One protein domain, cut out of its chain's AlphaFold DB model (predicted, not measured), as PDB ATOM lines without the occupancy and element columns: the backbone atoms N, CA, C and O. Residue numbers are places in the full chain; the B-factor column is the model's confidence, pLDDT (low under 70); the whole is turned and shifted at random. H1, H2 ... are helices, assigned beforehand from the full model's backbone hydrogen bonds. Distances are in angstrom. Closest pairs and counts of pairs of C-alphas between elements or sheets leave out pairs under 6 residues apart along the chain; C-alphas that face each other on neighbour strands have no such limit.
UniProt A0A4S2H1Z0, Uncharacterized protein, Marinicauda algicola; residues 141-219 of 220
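What this domain is: This is residues 141 to 219 of the 220 residues of an uncharacterized protein of Marinicauda algicola (UniProt A0A4S2H1Z0). Four helices are joined end to end into an open, roughly triangular frame with a hollow middle: H1, H3 and H4 make the three sides, and the shorter H2 makes the corner between H1 and H3. H3 and H4 form a V that is joined at the turn after H3, and the far part of H4 comes back near H1, so that the ring is nearly closed. The printed part has 79 residues with four named helices in the order H1, H2, H3, H4 and no named strand, and its class is all helix. It is only just loose, close to compact, with a radius of gyration of the C-alphas of 14.1 A, and it spans 38 by 29 by 22 A.

How they stand to each other: H1, residues 141 to 157, and H2, residues 159 to 170, touch only at the corner by their tight link, with residues 155 to 156 of H1 alone. Their closest C-alphas, those of Leu 156 and Gly 162, are 3.7 A apart. Their lines stand at a steep tilt of 69 degrees, only just short of about perpendicular, and they run opposite ways. H2 touches H3, residues 172 to 194, and the two form a helical hairpin at a shallow tilt of 30 degrees. Their closest C-alphas, those of Ala 168 and Gly 175, are 3.8 A apart. H3 forms a second helical hairpin with H4, residues 197 to 218, at a shallow tilt of 32 degrees. They touch with residues 187 to 191 of H3 and 197 to 199 of H4 alone, and their closest C-alphas, those of Thr 191 and Val 198, are 5.6 A apart. H1 and H4 are near each other, with 8 pairs of C-alphas within 10 A. H1 and H3 are apart, and so are H2 and H4. Every O i to N i+4 pair is within hydrogen-bond range in H1 and H2; in H3 it is 17 of 19, in H4 17 of 18.

Where its parts are: H1 begins at C-alpha 141, at (42.382, -13.612, 22.568), and is 23.5 A long. H2 is 16.6 A long. H3 begins at C-alpha 172, at (38.623, 6.963, 39.745), and is 31.2 A long. H4 is 32.0 A long and ends at C-alpha 218, at (51.097, -7.207, 29.122).

The domain as a whole: The C-alphas farthest apart, those of Val 193 and Gly 219, are 39.5 A apart, while the first and last printed C-alphas are 9.9 A apart. The printed part has no cut, and its three links are tight. Residues 203 to 208, which belong to H4, stand free. The mean pLDDT of the printed part is 75.2; 20 residues are under 70, among them residues 207 to 219.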
ATOM      1  N   ALA A 141      42.399 -14.984  22.110       60.03
ATOM      2  CA  ALA A 141      42.382 -13.612  22.568       60.03
ATOM      3  C   ALA A 141      41.290 -12.797  21.865       60.03
ATOM      4  O   ALA A 141      40.525 -12.159  22.567       60.03
ATOM      5  N   HIS A 142      41.111 -12.865  20.544       67.56
ATOM      6  CA  HIS A 142      39.971 -12.240  19.852       67.56
ATOM      7  C   HIS A 142      38.600 -12.755  20.313       67.56
ATOM      8  O   HIS A 142      37.714 -11.944  20.557       67.56
ATOM      9  N   LEU A 143      38.405 -14.068  20.478       71.00
ATOM     10  CA  LEU A 143      37.146 -14.634  20.986       71.00
ATOM     11  C   LEU A 143      36.883 -14.233  22.441       71.00
ATOM     12  O   LEU A 143      35.782 -13.795  22.764       71.00
ATOM     13  N   LEU A 144      37.896 -14.320  23.306       65.44
ATOM     14  CA  LEU A 144      37.840 -13.816  24.679       65.44
ATOM     15  C   LEU A 144      37.572 -12.317  24.691       65.44
ATOM     16  O   LEU A 144      36.761 -11.855  25.475       65.44
ATOM     17  N   HIS A 145      38.197 -11.546  23.809       71.94
ATOM     18  CA  HIS A 145      38.022 -10.102  23.731       71.94
ATOM     19  C   HIS A 145      36.631  -9.731  23.207       71.94
ATOM     20  O   HIS A 145      36.025  -8.798  23.725       71.94
ATOM     21  N   GLN A 146      36.068 -10.478  22.254       79.06
ATOM     22  CA  GLN A 146      34.678 -10.323  21.818       79.06
ATOM     23  C   GLN A 146      33.694 -10.696  22.933       79.06
ATOM     24  O   GLN A 146      32.772  -9.929  23.208       79.06
ATOM     25  N   ALA A 147      33.912 -11.821  23.620       74.31
ATOM     26  CA  ALA A 147      33.090 -12.245  24.749       74.31
ATOM     27  C   ALA A 147      33.157 -11.237  25.908       74.31
ATOM     28  O   ALA A 147      32.126 -10.851  26.455       74.31
ATOM     29  N   MET A 148      34.353 -10.736  26.228       70.44
ATOM     30  CA  MET A 148      34.580  -9.726  27.261       70.44
ATOM     31  C   MET A 148      34.029  -8.356  26.869       70.44
ATOM     32  O   MET A 148      33.493  -7.664  27.730       70.44
ATOM     33  N   ARG A 149      34.073  -7.965  25.587       78.56
ATOM     34  CA  ARG A 149      33.365  -6.770  25.094       78.56
ATOM     35  C   ARG A 149      31.858  -6.929  25.236       78.56
ATOM     36  O   ARG A 149      31.209  -6.009  25.721       78.56
ATOM     37  N   GLY A 150      31.309  -8.084  24.860       76.94
ATOM     38  CA  GLY A 150      29.890  -8.391  25.035       76.94
ATOM     39  C   GLY A 150      29.466  -8.314  26.503       76.94
ATOM     40  O   GLY A 150      28.504  -7.622  26.832       76.94
ATOM     41  N   LEU A 151      30.241  -8.935  27.395       75.00
ATOM     42  CA  LEU A 151      30.037  -8.863  28.844       75.00
ATOM     43  C   LEU A 151      30.174  -7.438  29.382       75.00
ATOM     44  O   LEU A 151      29.342  -7.007  30.173       75.00
ATOM     45  N   GLY A 152      31.181  -6.687  28.933       72.88
ATOM     46  CA  GLY A 152      31.389  -5.292  29.313       72.88
ATOM     47  C   GLY A 152      30.219  -4.400  28.896       72.88
ATOM     48  O   GLY A 152      29.728  -3.616  29.703       72.88
ATOM     49  N   HIS A 153      29.708  -4.563  27.673       75.56
ATOM     50  CA  HIS A 153      28.508  -3.862  27.216       75.56
ATOM     51  C   HIS A 153      27.265  -4.265  28.012       75.56
ATOM     52  O   HIS A 153      26.491  -3.391  28.397       75.56
ATOM     53  N   GLY A 154      27.102  -5.555  28.316       73.44
ATOM     54  CA  GLY A 154      26.021  -6.045  29.170       73.44
ATOM     55  C   GLY A 154      26.073  -5.446  30.578       73.44
ATOM     56  O   GLY A 154      25.073  -4.928  31.064       73.44
ATOM     57  N   LEU A 155      27.253  -5.425  31.204       68.75
ATOM     58  CA  LEU A 155      27.482  -4.813  32.517       68.75
ATOM     59  C   LEU A 155      27.207  -3.306  32.512       68.75
ATOM     60  O   LEU A 155      26.612  -2.788  33.455       68.75
ATOM     61  N   LEU A 156      27.593  -2.601  31.445       71.88
ATOM     62  CA  LEU A 156      27.313  -1.172  31.281       71.88
ATOM     63  C   LEU A 156      25.828  -0.872  31.031       71.88
ATOM     64  O   LEU A 156      25.379   0.237  31.333       71.88
ATOM     65  N   ALA A 157      25.074  -1.839  30.506       74.44
ATOM     66  CA  ALA A 157      23.630  -1.737  30.330       74.44
ATOM     67  C   ALA A 157      22.855  -1.940  31.645       74.44
ATOM     68  O   ALA A 157      21.710  -1.499  31.745       74.44
ATOM     69  N   VAL A 158      23.462  -2.552  32.671       75.62
ATOM     70  CA  VAL A 158      22.839  -2.672  33.996       75.62
ATOM     71  C   VAL A 158      22.728  -1.272  34.620       75.62
ATOM     72  O   VAL A 158      23.756  -0.622  34.802       75.62
ATOM     73  N   PRO A 159      21.528  -0.789  34.996       70.00
ATOM     74  CA  PRO A 159      21.327   0.611  35.382       70.00
ATOM     75  C   PRO A 159      22.232   1.084  36.526       70.00
ATOM     76  O   PRO A 159      22.831   2.150  36.438       70.00
ATOM     77  N   VAL A 160      22.372   0.274  37.579       76.12
ATOM     78  CA  VAL A 160      23.153   0.628  38.776       76.12
ATOM     79  C   VAL A 160      24.648   0.388  38.547       76.12
ATOM     80  O   VAL A 160      25.446   1.319  38.615       76.12
ATOM     81  N   LEU A 161      25.030  -0.844  38.193       73.06
ATOM     82  CA  LEU A 161      26.425  -1.234  37.948       73.06
ATOM     83  C   LEU A 161      27.067  -0.432  36.807       73.06
ATOM     84  O   LEU A 161      28.187   0.055  36.938       73.06
ATOM     85  N   GLY A 162      26.347  -0.235  35.708       77.81
ATOM     86  CA  GLY A 162      26.832   0.491  34.546       77.81
ATOM     87  C   GLY A 162      26.977   1.993  34.770       77.81
ATOM     88  O   GLY A 162      27.835   2.620  34.149       77.81
ATOM     89  N   TRP A 163      26.172   2.603  35.647       81.69
ATOM     90  CA  TRP A 163      26.362   4.006  36.032       81.69
ATOM     91  C   TRP A 163      27.593   4.168  36.930       81.69
ATOM     92  O   TRP A 163      28.432   5.027  36.676       81.69
ATOM     93  N   MET A 164      27.777   3.258  37.889       79.69
ATOM     94  CA  MET A 164      28.952   3.241  38.763       79.69
ATOM     95  C   MET A 164      30.264   2.990  38.013       79.69
ATOM     96  O   MET A 164      31.263   3.647  38.291       79.69
ATOM     97  N   LEU A 165      30.269   2.081  37.034       81.81
ATOM     98  CA  LEU A 165      31.432   1.833  36.176       81.81
ATOM     99  C   LEU A 165      31.777   3.053  35.312       81.81
ATOM    100  O   LEU A 165      32.953   3.359  35.112       81.81
ATOM    101  N   ARG A 166      30.764   3.777  34.817       83.62
ATOM    102  CA  ARG A 166      30.964   5.037  34.084       83.62
ATOM    103  C   ARG A 166      31.545   6.128  34.982       83.62
ATOM    104  O   ARG A 166      32.448   6.834  34.540       83.62
ATOM    105  N   GLU A 167      31.085   6.220  36.225       84.88
ATOM    106  CA  GLU A 167      31.606   7.177  37.204       84.88
ATOM    107  C   GLU A 167      33.043   6.839  37.622       84.88
ATOM    108  O   GLU A 167      33.905   7.709  37.597       84.88
ATOM    109  N   ALA A 168      33.351   5.564  37.885       84.25
ATOM    110  CA  ALA A 168      34.710   5.103  38.182       84.25
ATOM    111  C   ALA A 168      35.696   5.355  37.031       84.25
ATOM    112  O   ALA A 168      36.875   5.602  37.275       84.25
ATOM    113  N   ARG A 169      35.224   5.334  35.779       85.69
ATOM    114  CA  ARG A 169      36.035   5.719  34.615       85.69
ATOM    115  C   ARG A 169      36.267   7.231  34.535       85.69
ATOM    116  O   ARG A 169      37.305   7.649  34.032       85.69
ATOM    117  N   ARG A 170      35.293   8.039  34.961       89.38
ATOM    118  CA  ARG A 170      35.344   9.506  34.874       89.38
ATOM    119  C   ARG A 170      36.161  10.123  36.008       89.38
ATOM    120  O   ARG A 170      36.947  11.026  35.748       89.38
ATOM    121  N   ASP A 171      35.977   9.629  37.228       89.12
ATOM    122  CA  ASP A 171      36.708  10.038  38.426       89.12
ATOM    123  C   ASP A 171      37.041   8.795  39.276       89.12
ATOM    124  O   ASP A 171      36.245   8.366  40.122       89.12
ATOM    125  N   PRO A 172      38.221   8.186  39.056       86.50
ATOM    126  CA  PRO A 172      38.623   6.963  39.745       86.50
ATOM    127  C   PRO A 172      38.670   7.113  41.267       86.50
ATOM    128  O   PRO A 172      38.315   6.180  41.988       86.50
ATOM    129  N   HIS A 173      39.067   8.287  41.768       84.94
ATOM    130  CA  HIS A 173      39.252   8.526  43.201       84.94
ATOM    131  C   HIS A 173      37.928   8.525  43.967       84.94
ATOM    132  O   HIS A 173      37.892   8.121  45.128       84.94
ATOM    133  N   ARG A 174      36.832   8.927  43.315       82.38
ATOM    134  CA  ARG A 174      35.475   8.872  43.879       82.38
ATOM    135  C   ARG A 174      34.728   7.594  43.528       82.38
ATOM    136  O   ARG A 174      34.045   7.028  44.381       82.38
ATOM    137  N   GLY A 175      34.834   7.143  42.281       79.69
ATOM    138  CA  GLY A 175      34.014   6.050  41.773       79.69
ATOM    139  C   GLY A 175      34.494   4.663  42.205       79.69
ATOM    140  O   GLY A 175      33.657   3.815  42.510       79.69
ATOM    141  N   ILE A 176      35.811   4.424  42.297       82.75
ATOM    142  CA  ILE A 176      36.341   3.104  42.688       82.75
ATOM    143  C   ILE A 176      35.948   2.734  44.127       82.75
ATOM    144  O   ILE A 176      35.428   1.632  44.307       82.75
ATOM    145  N   PRO A 177      36.106   3.603  45.149       85.69
ATOM    146  CA  PRO A 177      35.711   3.253  46.515       85.69
ATOM    147  C   PRO A 177      34.225   2.895  46.636       85.69
ATOM    148  O   PRO A 177      33.877   1.917  47.292       85.69
ATOM    149  N   LEU A 178      33.347   3.643  45.957       79.94
ATOM    150  CA  LEU A 178      31.907   3.374  45.950       79.94
ATOM    151  C   LEU A 178      31.570   2.070  45.226       79.94
ATOM    152  O   LEU A 178      30.707   1.323  45.687       79.94
ATOM    153  N   LEU A 179      32.248   1.785  44.111       81.12
ATOM    154  CA  LEU A 179      32.102   0.534  43.372       81.12
ATOM    155  C   LEU A 179      32.511  -0.664  44.231       81.12
ATOM    156  O   LEU A 179      31.747  -1.618  44.336       81.12
ATOM    157  N   VAL A 180      33.674  -0.594  44.884       83.88
ATOM    158  CA  VAL A 180      34.167  -1.649  45.781       83.88
ATOM    159  C   VAL A 180      33.218  -1.846  46.960       83.88
ATOM    160  O   VAL A 180      32.880  -2.986  47.276       83.88
ATOM    161  N   LEU A 181      32.733  -0.761  47.570       83.25
ATOM    162  CA  LEU A 181      31.774  -0.831  48.671       83.25
ATOM    163  C   LEU A 181      30.473  -1.523  48.246       83.25
ATOM    164  O   LEU A 181      30.035  -2.453  48.916       83.25
ATOM    165  N   ASN A 182      29.872  -1.115  47.126       83.44
ATOM    166  CA  ASN A 182      28.628  -1.724  46.651       83.44
ATOM    167  C   ASN A 182      28.818  -3.172  46.195       83.44
ATOM    168  O   ASN A 182      27.951  -3.999  46.461       83.44
ATOM    169  N   LEU A 183      29.945  -3.508  45.561       83.00
ATOM    170  CA  LEU A 183      30.274  -4.896  45.234       83.00
ATOM    171  C   LEU A 183      30.439  -5.737  46.502       83.00
ATOM    172  O   LEU A 183      29.905  -6.841  46.566       83.00
ATOM    173  N   GLY A 184      31.114  -5.210  47.525       82.38
ATOM    174  CA  GLY A 184      31.267  -5.870  48.821       82.38
ATOM    175  C   GLY A 184      29.933  -6.075  49.540       82.38
ATOM    176  O   GLY A 184      29.669  -7.167  50.035       82.38
ATOM    177  N   LEU A 185      29.059  -5.065  49.543       82.75
ATOM    178  CA  LEU A 185      27.717  -5.156  50.126       82.75
ATOM    179  C   LEU A 185      26.823  -6.133  49.357       82.75
ATOM    180  O   LEU A 185      26.147  -6.948  49.979       82.75
ATOM    181  N   ALA A 186      26.844  -6.098  48.024       82.62
ATOM    182  CA  ALA A 186      26.104  -7.040  47.191       82.62
ATOM    183  C   ALA A 186      26.597  -8.475  47.402       82.62
ATOM    184  O   ALA A 186      25.785  -9.389  47.532       82.62
ATOM    185  N   LEU A 187      27.917  -8.669  47.499       83.12
ATOM    186  CA  LEU A 187      28.512  -9.967  47.797       83.12
ATOM    187  C   LEU A 187      28.118 -10.440  49.200       83.12
ATOM    188  O   LEU A 187      27.718 -11.589  49.354       83.12
ATOM    189  N   GLY A 188      28.176  -9.565  50.204       81.31
ATOM    190  CA  GLY A 188      27.762  -9.858  51.577       81.31
ATOM    191  C   GLY A 188      26.285 -10.237  51.675       81.31
ATOM    192  O   GLY A 188      25.955 -11.263  52.265       81.31
ATOM    193  N   LEU A 189      25.403  -9.470  51.030       85.56
ATOM    194  CA  LEU A 189      23.972  -9.763  50.959       85.56
ATOM    195  C   LEU A 189      23.706 -11.091  50.244       85.56
ATOM    196  O   LEU A 189      22.965 -11.928  50.750       85.56
ATOM    197  N   ALA A 190      24.340 -11.319  49.096       76.94
ATOM    198  CA  ALA A 190      24.203 -12.573  48.368       76.94
ATOM    199  C   ALA A 190      24.749 -13.759  49.181       76.94
ATOM    200  O   ALA A 190      24.151 -14.829  49.180       76.94
ATOM    201  N   THR A 191      25.824 -13.565  49.946       85.12
ATOM    202  CA  THR A 191      26.359 -14.587  50.860       85.12
ATOM    203  C   THR A 191      25.388 -14.860  52.008       85.12
ATOM    204  O   THR A 191      25.211 -16.008  52.396       85.12
ATOM    205  N   ALA A 192      24.710 -13.837  52.534       81.38
ATOM    206  CA  ALA A 192      23.699 -14.007  53.573       81.38
ATOM    207  C   ALA A 192      22.462 -14.775  53.070       81.38
ATOM    208  O   ALA A 192      21.894 -15.568  53.815       81.38
ATOM    209  N   VAL A 193      22.058 -14.567  51.810       84.50
ATOM    210  CA  VAL A 193      20.873 -15.211  51.211       84.50
ATOM    211  C   VAL A 193      21.171 -16.621  50.693       84.50
ATOM    212  O   VAL A 193      20.377 -17.534  50.897       84.50
ATOM    213  N   PHE A 194      22.304 -16.809  50.017       74.12
ATOM    214  CA  PHE A 194      22.634 -18.042  49.291       74.12
ATOM    215  C   PHE A 194      23.779 -18.840  49.936       74.12
ATOM    216  O   PHE A 194      24.134 -19.917  49.458       74.12
ATOM    217  N   GLY A 195      24.367 -18.338  51.021       80.38
ATOM    218  CA  GLY A 195      25.452 -18.986  51.752       80.38
ATOM    219  C   GLY A 195      26.836 -18.825  51.113       80.38
ATOM    220  O   GLY A 195      27.062 -18.038  50.190       80.38
ATOM    221  N   MET A 196      27.789 -19.621  51.606       82.25
ATOM    222  CA  MET A 196      29.214 -19.560  51.235       82.25
ATOM    223  C   MET A 196      29.521 -19.936  49.778       82.25
ATOM    224  O   MET A 196      30.636 -19.708  49.309       82.25
ATOM    225  N   ILE A 197      28.548 -20.466  49.031       71.88
ATOM    226  CA  ILE A 197      28.739 -20.793  47.614       71.88
ATOM    227  C   ILE A 197      28.984 -19.539  46.762       71.88
ATOM    228  O   ILE A 197      29.742 -19.594  45.797       71.88
ATOM    229  N   VAL A 198      28.412 -18.393  47.146       78.38
ATOM    230  CA  VAL A 198      28.549 -17.125  46.415       78.38
ATOM    231  C   VAL A 198      29.977 -16.573  46.442       78.38
ATOM    232  O   VAL A 198      30.524 -16.338  45.363       78.38
ATOM    233  N   PRO A 199      30.627 -16.374  47.607       70.88
ATOM    234  CA  PRO A 199      32.002 -15.886  47.636       70.88
ATOM    235  C   PRO A 199      32.968 -16.895  47.012       70.88
ATOM    236  O   PRO A 199      33.941 -16.489  46.385       70.88
ATOM    237  N   MET A 200      32.673 -18.197  47.103       66.44
ATOM    238  CA  MET A 200      33.476 -19.231  46.453       66.44
ATOM    239  C   MET A 200      33.380 -19.143  44.923       66.44
ATOM    240  O   MET A 200      34.408 -19.121  44.249       66.44
ATOM    241  N   ALA A 201      32.173 -18.995  44.368       67.06
ATOM    242  CA  ALA A 201      31.970 -18.788  42.935       67.06
ATOM    243  C   ALA A 201      32.614 -17.480  42.445       67.06
ATOM    244  O   ALA A 201      33.286 -17.473  41.414       67.06
ATOM    245  N   ALA A 202      32.471 -16.388  43.203       71.06
ATOM    246  CA  ALA A 202      33.107 -15.109  42.892       71.06
ATOM    247  C   ALA A 202      34.641 -15.219  42.888       71.06
ATOM    248  O   ALA A 202      35.290 -14.740  41.957       71.06
ATOM    249  N   ALA A 203      35.227 -15.907  43.874       71.44
ATOM    250  CA  ALA A 203      36.662 -16.162  43.932       71.44
ATOM    251  C   ALA A 203      37.130 -17.017  42.745       71.44
ATOM    252  O   ALA A 203      38.099 -16.656  42.078       71.44
ATOM    253  N   MET A 204      36.414 -18.095  42.414       66.94
ATOM    254  CA  MET A 204      36.747 -18.948  41.267       66.94
ATOM    255  C   MET A 204      36.659 -18.199  39.932       66.94
ATOM    256  O   MET A 204      37.509 -18.408  39.071       66.94
ATOM    257  N   LEU A 205      35.681 -17.302  39.766       71.94
ATOM    258  CA  LEU A 205      35.544 -16.454  38.575       71.94
ATOM    259  C   LEU A 205      36.572 -15.316  38.527       71.94
ATOM    260  O   LEU A 205      36.941 -14.878  37.438       71.94
ATOM    261  N   SER A 206      37.066 -14.851  39.676       70.62
ATOM    262  CA  SER A 206      38.071 -13.783  39.730       70.62
ATOM    263  C   SER A 206      39.410 -14.211  39.129       70.62
ATOM    264  O   SER A 206      40.066 -13.408  38.475       70.62
ATOM    265  N   VAL A 207      39.786 -15.485  39.270       63.25
ATOM    266  CA  VAL A 207      41.056 -16.026  38.766       63.25
ATOM    267  C   VAL A 207      41.192 -15.876  37.243       63.25
ATOM    268  O   VAL A 207      42.126 -15.198  36.812       63.25
ATOM    269  N   PRO A 208      40.293 -16.426  36.397       62.06
ATOM    270  CA  PRO A 208      40.396 -16.245  34.950       62.06
ATOM    271  C   PRO A 208      40.270 -14.772  34.540       62.06
ATOM    272  O   PRO A 208      40.890 -14.363  33.562       62.06
ATOM    273  N   LEU A 209      39.531 -13.958  35.300       67.94
ATOM    274  CA  LEU A 209      39.374 -12.529  35.029       67.94
ATOM    275  C   LEU A 209      40.670 -11.742  35.285       67.94
ATOM    276  O   LEU A 209      41.037 -10.887  34.484       67.94
ATOM    277  N   VAL A 210      41.392 -12.066  36.362       68.62
ATOM    278  CA  VAL A 210      42.713 -11.501  36.676       68.62
ATOM    279  C   VAL A 210      43.745 -11.952  35.649       68.62
ATOM    280  O   VAL A 210      44.494 -11.118  35.150       68.62
ATOM    281  N   PHE A 211      43.760 -13.234  35.270       61.22
ATOM    282  CA  PHE A 211      44.648 -13.716  34.206       61.22
ATOM    283  C   PHE A 211      44.365 -13.030  32.867       61.22
ATOM    284  O   PHE A 211      45.307 -12.640  32.181       61.22
ATOM    285  N   TYR A 212      43.092 -12.819  32.518       67.38
ATOM    286  CA  TYR A 212      42.715 -12.046  31.338       67.38
ATOM    287  C   TYR A 212      43.185 -10.591  31.433       67.38
ATOM    288  O   TYR A 212      43.756 -10.078  30.477       67.38
ATOM    289  N   ALA A 213      42.986  -9.934  32.580       66.25
ATOM    290  CA  ALA A 213      43.426  -8.558  32.789       66.25
ATOM    291  C   ALA A 213      44.950  -8.428  32.670       66.25
ATOM    292  O   ALA A 213      45.428  -7.539  31.976       66.25
ATOM    293  N   LEU A 214      45.711  -9.341  33.278       60.72
ATOM    294  CA  LEU A 214      47.167  -9.379  33.153       60.72
ATOM    295  C   LEU A 214      47.589  -9.594  31.698       60.72
ATOM    296  O   LEU A 214      48.380  -8.813  31.190       60.72
ATOM    297  N   PHE A 215      47.005 -10.577  31.007       62.41
ATOM    298  CA  PHE A 215      47.308 -10.848  29.601       62.41
ATOM    299  C   PHE A 215      46.982  -9.657  28.687       62.41
ATOM    300  O   PHE A 215      47.749  -9.347  27.783       62.41
ATOM    301  N   ALA A 216      45.867  -8.965  28.936       65.31
ATOM    302  CA  ALA A 216      45.471  -7.774  28.188       65.31
ATOM    303  C   ALA A 216      46.362  -6.554  28.481       65.31
ATOM    304  O   ALA A 216      46.519  -5.709  27.609       65.31
ATOM    305  N   LEU A 217      46.935  -6.458  29.686       64.06
ATOM    306  CA  LEU A 217      47.829  -5.365  30.089       64.06
ATOM    307  C   LEU A 217      49.289  -5.592  29.672       64.06
ATOM    308  O   LEU A 217      50.021  -4.624  29.510       64.06
ATOM    309  N   THR A 218      49.724  -6.846  29.524       60.66
ATOM    310  CA  THR A 218      51.097  -7.207  29.122       60.66
ATOM    311  C   THR A 218      51.218  -7.598  27.648       60.66
ATOM    312  O   THR A 218      52.293  -7.998  27.218       60.66
ATOM    313  N   GLY A 219      50.111  -7.592  26.903       48.84
ATOM    314  CA  GLY A 219      50.031  -8.024  25.505       48.84
ATOM    315  C   GLY A 219      50.387  -6.952  24.467       48.84
ATOM    316  O   GLY A 219      50.070  -7.159  23.296       48.84
TER     317      GLY A 219